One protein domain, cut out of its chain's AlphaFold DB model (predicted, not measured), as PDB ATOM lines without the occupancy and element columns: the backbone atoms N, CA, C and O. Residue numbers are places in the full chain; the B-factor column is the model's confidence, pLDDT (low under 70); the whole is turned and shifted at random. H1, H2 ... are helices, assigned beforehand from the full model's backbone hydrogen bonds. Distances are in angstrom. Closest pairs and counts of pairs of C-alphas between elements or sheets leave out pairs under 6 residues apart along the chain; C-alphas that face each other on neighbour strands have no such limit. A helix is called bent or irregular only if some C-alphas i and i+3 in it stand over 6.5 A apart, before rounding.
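This is residues 2 to 53 of the 54 residues of an uncharacterized protein of marine sediment metagenome (UniProt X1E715). Three short helices, H1, H2 and H3, are strung along an open arc with H2 in its middle, and the long unnamed stretch of residues 34 to 53 folds back inside and across the arc's opening. The printed part has 52 residues, with H1, H2 and H3 in that order and no named strand; the class is all helix, though named elements hold only 22 residues. It is compact, with a radius of gyration of the C-alphas of 10.8 A, and spans 30 by 25 by 15 A.

H2, residues 12 to 21, is close to but not clearly touching H1, residues 2 to 6; their closest C-alphas, of Phe 5 and Ile 12, are 7.1 A apart. H3, residues 27 to 33, is apart from H2 and from H1. Every O i to N i+4 pair is within hydrogen-bond range in H1 and H3, against 4 of 6 in H2.

H2 is 11.9 A long from C-alpha 12 at (3.089, 27.431, -20.568); it is neither bent nor irregular, but only just: C-alphas 17 and 20 are 6.3 A apart. H1 measures 6.1 A from C-alpha 2 at (-3.839, 28.113, -13.096). H3 measures 9.8 A, ending at C-alpha 33 at (-10.853, 46.048, -13.413).

The C-alphas farthest apart, of Gly 8 and Glu 34, are 29.8 A apart. The printed part has no cut, and both links, H1 to H2 and H2 to H3, are tight. The mean pLDDT of the printed part is 87.9, and no printed residue is under 70.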
ATOM      1  N   LYS A   2      -4.694  29.040 -13.871       82.75
ATOM      2  CA  LYS A   2      -3.839  28.113 -13.096       82.75
ATOM      3  C   LYS A   2      -4.331  26.660 -13.162       82.75
ATOM      4  O   LYS A   2      -3.579  25.799 -13.588       82.75
ATOM      5  N   ARG A   3      -5.626  26.436 -12.900       87.75
ATOM      6  CA  ARG A   3      -6.276  25.120 -13.026       87.75
ATOM      7  C   ARG A   3      -6.039  24.453 -14.389       87.75
ATOM      8  O   ARG A   3      -5.574  23.328 -14.436       87.75
ATOM      9  N   TYR A   4      -6.310  25.144 -15.500       90.00
ATOM     10  CA  TYR A   4      -6.123  24.571 -16.843       90.00
ATOM     11  C   TYR A   4      -4.660  24.270 -17.178       90.00
ATOM     12  O   TYR A   4      -4.391  23.328 -17.915       90.00
ATOM     13  N   PHE A   5      -3.725  25.066 -16.653       89.19
ATOM     14  CA  PHE A   5      -2.295  24.807 -16.799       89.19
ATOM     15  C   PHE A   5      -1.868  23.573 -15.994       89.19
ATOM     16  O   PHE A   5      -1.209  22.692 -16.533       89.19
ATOM     17  N   GLU A   6      -2.308  23.463 -14.739       89.75
ATOM     18  CA  GLU A   6      -2.033  22.306 -13.874       89.75
ATOM     19  C   GLU A   6      -2.677  21.013 -14.401       89.75
ATOM     20  O   GLU A   6      -2.095  19.941 -14.278       89.75
ATOM     21  N   GLU A   7      -3.835  21.112 -15.058       92.25
ATOM     22  CA  GLU A   7      -4.488  20.001 -15.764       92.25
ATOM     23  C   GLU A   7      -3.827  19.664 -17.120       92.25
ATOM     24  O   GLU A   7      -4.300  18.776 -17.826       92.25
ATOM     25  N   GLY A   8      -2.771  20.380 -17.533       91.62
ATOM     26  CA  GLY A   8      -2.073  20.163 -18.810       91.62
ATOM     27  C   GLY A   8      -2.867  20.575 -20.057       91.62
ATOM     28  O   GLY A   8      -2.455  20.293 -21.180       91.62
ATOM     29  N   LYS A   9      -4.007  21.254 -19.885       91.25
ATOM     30  CA  LYS A   9      -4.887  21.704 -20.979       91.25
ATOM     31  C   LYS A   9      -4.457  23.040 -21.584       91.25
ATOM     32  O   LYS A   9      -4.924  23.414 -22.661       91.25
ATOM     33  N   LEU A  10      -3.606  23.783 -20.880       89.94
ATOM     34  CA  LEU A  10      -3.142  25.106 -21.273       89.94
ATOM     35  C   LEU A  10      -1.616  25.132 -21.367       89.94
ATOM     36  O   LEU A  10      -0.925  24.701 -20.454       89.94
ATOM     37  N   ASP A  11      -1.102  25.674 -22.466       90.50
ATOM     38  CA  ASP A  11       0.334  25.779 -22.730       90.50
ATOM     39  C   ASP A  11       1.027  26.822 -21.824       90.50
ATOM     40  O   ASP A  11       0.455  27.876 -21.522       90.50
ATOM     41  N   ILE A  12       2.278  26.555 -21.431       89.06
ATOM     42  CA  ILE A  12       3.089  27.431 -20.568       89.06
ATOM     43  C   ILE A  12       3.284  28.838 -21.141       89.06
ATOM     44  O   ILE A  12       3.403  29.793 -20.371       89.06
ATOM     45  N   LYS A  13       3.219  29.011 -22.469       87.62
ATOM     46  CA  LYS A  13       3.313  30.322 -23.131       87.62
ATOM     47  C   LYS A  13       2.296  31.330 -22.599       87.62
ATOM     48  O   LYS A  13       2.563  32.527 -22.590       87.62
ATOM     49  N   TRP A  14       1.136  30.858 -22.139       87.44
ATOM     50  CA  TRP A  14       0.110  31.716 -21.555       87.44
ATOM     51  C   TRP A  14       0.513  32.221 -20.171       87.44
ATOM     52  O   TRP A  14       0.235  33.368 -19.829       87.44
ATOM     53  N   ILE A  15       1.212  31.398 -19.391       83.25
ATOM     54  CA  ILE A  15       1.747  31.787 -18.085       83.25
ATOM     55  C   ILE A  15       2.928  32.741 -18.266       83.25
ATOM     56  O   ILE A  15       2.944  33.820 -17.675       83.25
ATOM     57  N   ASP A  16       3.893  32.391 -19.110       84.25
ATOM     58  CA  ASP A  16       5.091  33.213 -19.283       84.25
ATOM     59  C   ASP A  16       4.786  34.524 -20.026       84.25
ATOM     60  O   ASP A  16       5.250  35.587 -19.619       84.25
ATOM     61  N   GLY A  17       3.934  34.485 -21.054       79.62
ATOM     62  CA  GLY A  17       3.584  35.656 -21.859       79.62
ATOM     63  C   GLY A  17       2.645  36.644 -21.166       79.62
ATOM     64  O   GLY A  17       2.819  37.850 -21.339       79.62
ATOM     65  N   TYR A  18       1.682  36.160 -20.372       78.38
ATOM     66  CA  TYR A  18       0.650  37.011 -19.764       78.38
ATOM     67  C   TYR A  18       0.691  37.066 -18.239       78.38
ATOM     68  O   TYR A  18       0.364  38.104 -17.683       78.38
ATOM     69  N   CYS A  19       1.074  36.006 -17.524       70.94
ATOM     70  CA  CYS A  19       1.135  36.072 -16.056       70.94
ATOM     71  C   CYS A  19       2.470  36.628 -15.546       70.94
ATOM     72  O   CYS A  19       2.476  37.333 -14.543       70.94
ATOM     73  N   LYS A  20       3.590  36.329 -16.220       74.38
ATOM     74  CA  LYS A  20       4.932  36.806 -15.828       74.38
ATOM     75  C   LYS A  20       5.482  37.932 -16.710       74.38
ATOM     76  O   LYS A  20       6.363  38.660 -16.269       74.38
ATOM     77  N   GLY A  21       4.998  38.039 -17.947       79.75
ATOM     78  CA  GLY A  21       5.483  38.980 -18.958       79.75
ATOM     79  C   GLY A  21       4.566  40.188 -19.149       79.75
ATOM     80  O   GLY A  21       4.445  41.034 -18.271       79.75
ATOM     81  N   ASN A  22       3.905  40.270 -20.305       77.88
ATOM     82  CA  ASN A  22       3.034  41.378 -20.713       77.88
ATOM     83  C   ASN A  22       1.666  41.319 -20.021       77.88
ATOM     84  O   ASN A  22       0.623  41.350 -20.679       77.88
ATOM     85  N   TYR A  23       1.649  41.240 -18.692       75.25
ATOM     86  CA  TYR A  23       0.411  41.134 -17.923       75.25
ATOM     87  C   TYR A  23      -0.549  42.280 -18.235       75.25
ATOM     88  O   TYR A  23      -1.757  42.074 -18.269       75.25
ATOM     89  N   HIS A  24      -0.040  43.476 -18.545       76.69
ATOM     90  CA  HIS A  24      -0.817  44.651 -18.970       76.69
ATOM     91  C   HIS A  24      -1.645  44.469 -20.250       76.69
ATOM     92  O   HIS A  24      -2.541  45.266 -20.476       76.69
ATOM     93  N   ARG A  25      -1.393  43.434 -21.059       84.31
ATOM     94  CA  ARG A  25      -2.208  43.103 -22.241       84.31
ATOM     95  C   ARG A  25      -3.248  42.007 -21.974       84.31
ATOM     96  O   ARG A  25      -3.843  41.498 -22.916       84.31
ATOM     97  N   CYS A  26      -3.421  41.589 -20.719       88.94
ATOM     98  CA  CYS A  26      -4.387  40.560 -20.347       88.94
ATOM     99  C   CYS A  26      -5.811  41.133 -20.337       88.94
ATOM    100  O   CYS A  26      -6.188  41.827 -19.393       88.94
ATOM    101  N   ILE A  27      -6.613  40.771 -21.337       90.75
ATOM    102  CA  ILE A  27      -7.999  41.237 -21.487       90.75
ATOM    103  C   ILE A  27      -8.869  40.773 -20.316       90.75
ATOM    104  O   ILE A  27      -9.701  41.529 -19.831       90.75
ATOM    105  N   ARG A  28      -8.631  39.567 -19.775       90.75
ATOM    106  CA  ARG A  28      -9.346  39.105 -18.570       90.75
ATOM    107  C   ARG A  28      -9.177  40.070 -17.399       90.75
ATOM    108  O   ARG A  28     -10.134  40.314 -16.678       90.75
ATOM    109  N   ARG A  29      -7.971  40.623 -17.226       87.75
ATOM    110  CA  ARG A  29      -7.686  41.559 -16.134       87.75
ATOM    111  C   ARG A  29      -8.348  42.914 -16.373       87.75
ATOM    112  O   ARG A  29      -8.932  43.455 -15.448       87.75
ATOM    113  N   GLU A  30      -8.299  43.421 -17.604       91.44
ATOM    114  CA  GLU A  30      -9.009  44.647 -18.000       91.44
ATOM    115  C   GLU A  30     -10.514  44.526 -17.715       91.44
ATOM    116  O   GLU A  30     -11.104  45.394 -17.081       91.44
ATOM    117  N   MET A  31     -11.126  43.395 -18.078       93.38
ATOM    118  CA  MET A  31     -12.538  43.139 -17.789       93.38
ATOM    119  C   MET A  31     -12.829  43.078 -16.282       93.38
ATOM    120  O   MET A  31     -13.834  43.632 -15.850       93.38
ATOM    121  N   GLU A  32     -11.964  42.456 -15.474       91.56
ATOM    122  CA  GLU A  32     -12.099  42.440 -14.007       91.56
ATOM    123  C   GLU A  32     -12.006  43.845 -13.397       91.56
ATOM    124  O   GLU A  32     -12.828  44.197 -12.552       91.56
ATOM    125  N   GLU A  33     -11.044  44.656 -13.847       93.50
ATOM    126  CA  GLU A  33     -10.853  46.048 -13.413       93.50
ATOM    127  C   GLU A  33     -12.061  46.929 -13.777       93.50
ATOM    128  O   GLU A  33     -12.454  47.802 -13.003       93.50
ATOM    129  N   GLU A  34     -12.697  46.661 -14.920       95.69
ATOM    130  CA  GLU A  34     -13.919  47.334 -15.372       95.69
ATOM    131  C   GLU A  34     -15.215  46.744 -14.779       95.69
ATOM    132  O   GLU A  34     -16.307  47.245 -15.061       95.69
ATOM    133  N   GLY A  35     -15.133  45.669 -13.987       95.62
ATOM    134  CA  GLY A  35     -16.301  44.975 -13.433       95.62
ATOM    135  C   GLY A  35     -17.152  44.239 -14.477       95.62
ATOM    136  O   GLY A  35     -18.332  43.966 -14.245       95.62
ATOM    137  N   LYS A  36     -16.579  43.922 -15.642       96.62
ATOM    138  CA  LYS A  36     -17.224  43.175 -16.725       96.62
ATOM    139  C   LYS A  36     -17.059  41.671 -16.532       96.62
ATOM    140  O   LYS A  36     -15.994  41.165 -16.190       96.62
ATOM    141  N   TYR A  37     -18.125  40.938 -16.835       94.06
ATOM    142  CA  TYR A  37     -18.106  39.478 -16.839       94.06
ATOM    143  C   TYR A  37     -17.209  38.929 -17.956       94.06
ATOM    144  O   TYR A  37     -17.386  39.293 -19.119       94.06
ATOM    145  N   HIS A  38     -16.330  37.984 -17.621       92.38
ATOM    146  CA  HIS A  38     -15.657  37.100 -18.575       92.38
ATOM    147  C   HIS A  38     -15.893  35.630 -18.192       92.38
ATOM    148  O   HIS A  38     -15.981  35.315 -17.004       92.38
ATOM    149  N   PRO A  39     -16.014  34.718 -19.171       92.69
ATOM    150  CA  PRO A  39     -16.182  33.297 -18.902       92.69
ATOM    151  C   PRO A  39     -14.852  32.626 -18.524       92.69
ATOM    152  O   PRO A  39     -13.770  33.042 -18.945       92.69
ATOM    153  N   ASP A  40     -14.928  31.521 -17.780       88.81
ATOM    154  CA  ASP A  40     -13.743  30.809 -17.279       88.81
ATOM    155  C   ASP A  40     -12.839  30.264 -18.388       88.81
ATOM    156  O   ASP A  40     -11.623  30.178 -18.210       88.81
ATOM    157  N   ASN A  41     -13.417  29.904 -19.533       91.62
ATOM    158  CA  ASN A  41     -12.701  29.399 -20.703       91.62
ATOM    159  C   ASN A  41     -12.143  30.515 -21.612       91.62
ATOM    160  O   ASN A  41     -11.608  30.217 -22.685       91.62
ATOM    161  N   MET A  42     -12.227  31.784 -21.195       91.94
ATOM    162  CA  MET A  42     -11.531  32.891 -21.847       91.94
ATOM    163  C   MET A  42     -10.024  32.823 -21.568       91.94
ATOM    164  O   MET A  42      -9.573  32.585 -20.444       91.94
ATOM    165  N   LEU A  43      -9.232  33.063 -22.606       91.94
ATOM    166  CA  LEU A  43      -7.783  33.174 -22.556       91.94
ATOM    167  C   LEU A  43      -7.345  34.628 -22.291       91.94
ATOM    168  O   LEU A  43      -8.132  35.559 -22.457       91.94
ATOM    169  N   PRO A  44      -6.090  34.865 -21.871       90.06
ATOM    170  CA  PRO A  44      -5.577  36.212 -21.611       90.06
ATOM    171  C   PRO A  44      -5.644  37.196 -22.788       90.06
ATOM    172  O   PRO A  44      -5.662  38.401 -22.563       90.06
ATOM    173  N   ASP A  45      -5.688  36.708 -24.025       90.62
ATOM    174  CA  ASP A  45      -5.857  37.512 -25.240       90.62
ATOM    175  C   ASP A  45      -7.331  37.807 -25.581       90.62
ATOM    176  O   ASP A  45      -7.605  38.374 -26.634       90.62
ATOM    177  N   GLY A  46      -8.276  37.401 -24.725       90.69
ATOM    178  CA  GLY A  46      -9.721  37.545 -24.929       90.69
ATOM    179  C   GLY A  46     -10.363  36.423 -25.745       90.69
ATOM    180  O   GLY A  46     -11.588  36.380 -25.867       90.69
ATOM    181  N   THR A  47      -9.581  35.480 -26.275       92.94
ATOM    182  CA  THR A  47     -10.122  34.382 -27.082       92.94
ATOM    183  C   THR A  47     -10.850  33.370 -26.196       92.94
ATOM    184  O   THR A  47     -10.319  32.921 -25.181       92.94
ATOM    185  N   ILE A  48     -12.053  32.943 -26.590       93.12
ATOM    186  CA  ILE A  48     -12.771  31.855 -25.910       93.12
ATOM    187  C   ILE A  48     -12.274  30.507 -26.422       93.12
ATOM    188  O   ILE A  48     -12.448  30.170 -27.595       93.12
ATOM    189  N   ASN A  49     -11.694  29.703 -25.536       91.75
ATOM    190  CA  ASN A  49     -11.244  28.361 -25.872       91.75
ATOM    191  C   ASN A  49     -12.271  27.314 -25.432       91.75
ATOM    192  O   ASN A  49     -12.228  26.813 -24.311       91.75
ATOM    193  N   LYS A  50     -13.152  26.914 -26.353       90.56
ATOM    194  CA  LYS A  50     -14.190  25.895 -26.107       90.56
ATOM    195  C   LYS A  50     -13.650  24.530 -25.666       90.56
ATOM    196  O   LYS A  50     -14.376  23.748 -25.076       90.56
ATOM    197  N   LYS A  51     -12.368  24.229 -25.899       88.19
ATOM    198  CA  LYS A  51     -11.748  22.986 -25.397       88.19
ATOM    199  C   LYS A  51     -11.487  23.011 -23.887       88.19
ATOM    200  O   LYS A  51     -11.167  21.977 -23.311       88.19
ATOM    201  N   LEU A  52     -11.563  24.191 -23.272       85.69
ATOM    202  CA  LEU A  52     -11.442  24.401 -21.829       85.69
ATOM    203  C   LEU A  52     -12.807  24.551 -21.151       85.69
ATOM    204  O   LEU A  52     -12.855  24.762 -19.947       85.69
ATOM    205  N   GLU A  53     -13.894  24.477 -21.917       76.06
ATOM    206  CA  GLU A  53     -15.249  24.430 -21.379       76.06
ATOM    207  C   GLU A  53     -15.395  23.120 -20.584       76.06
ATOM    208  O   GLU A  53     -15.031  22.050 -21.083       76.06
TER     209      GLU A  53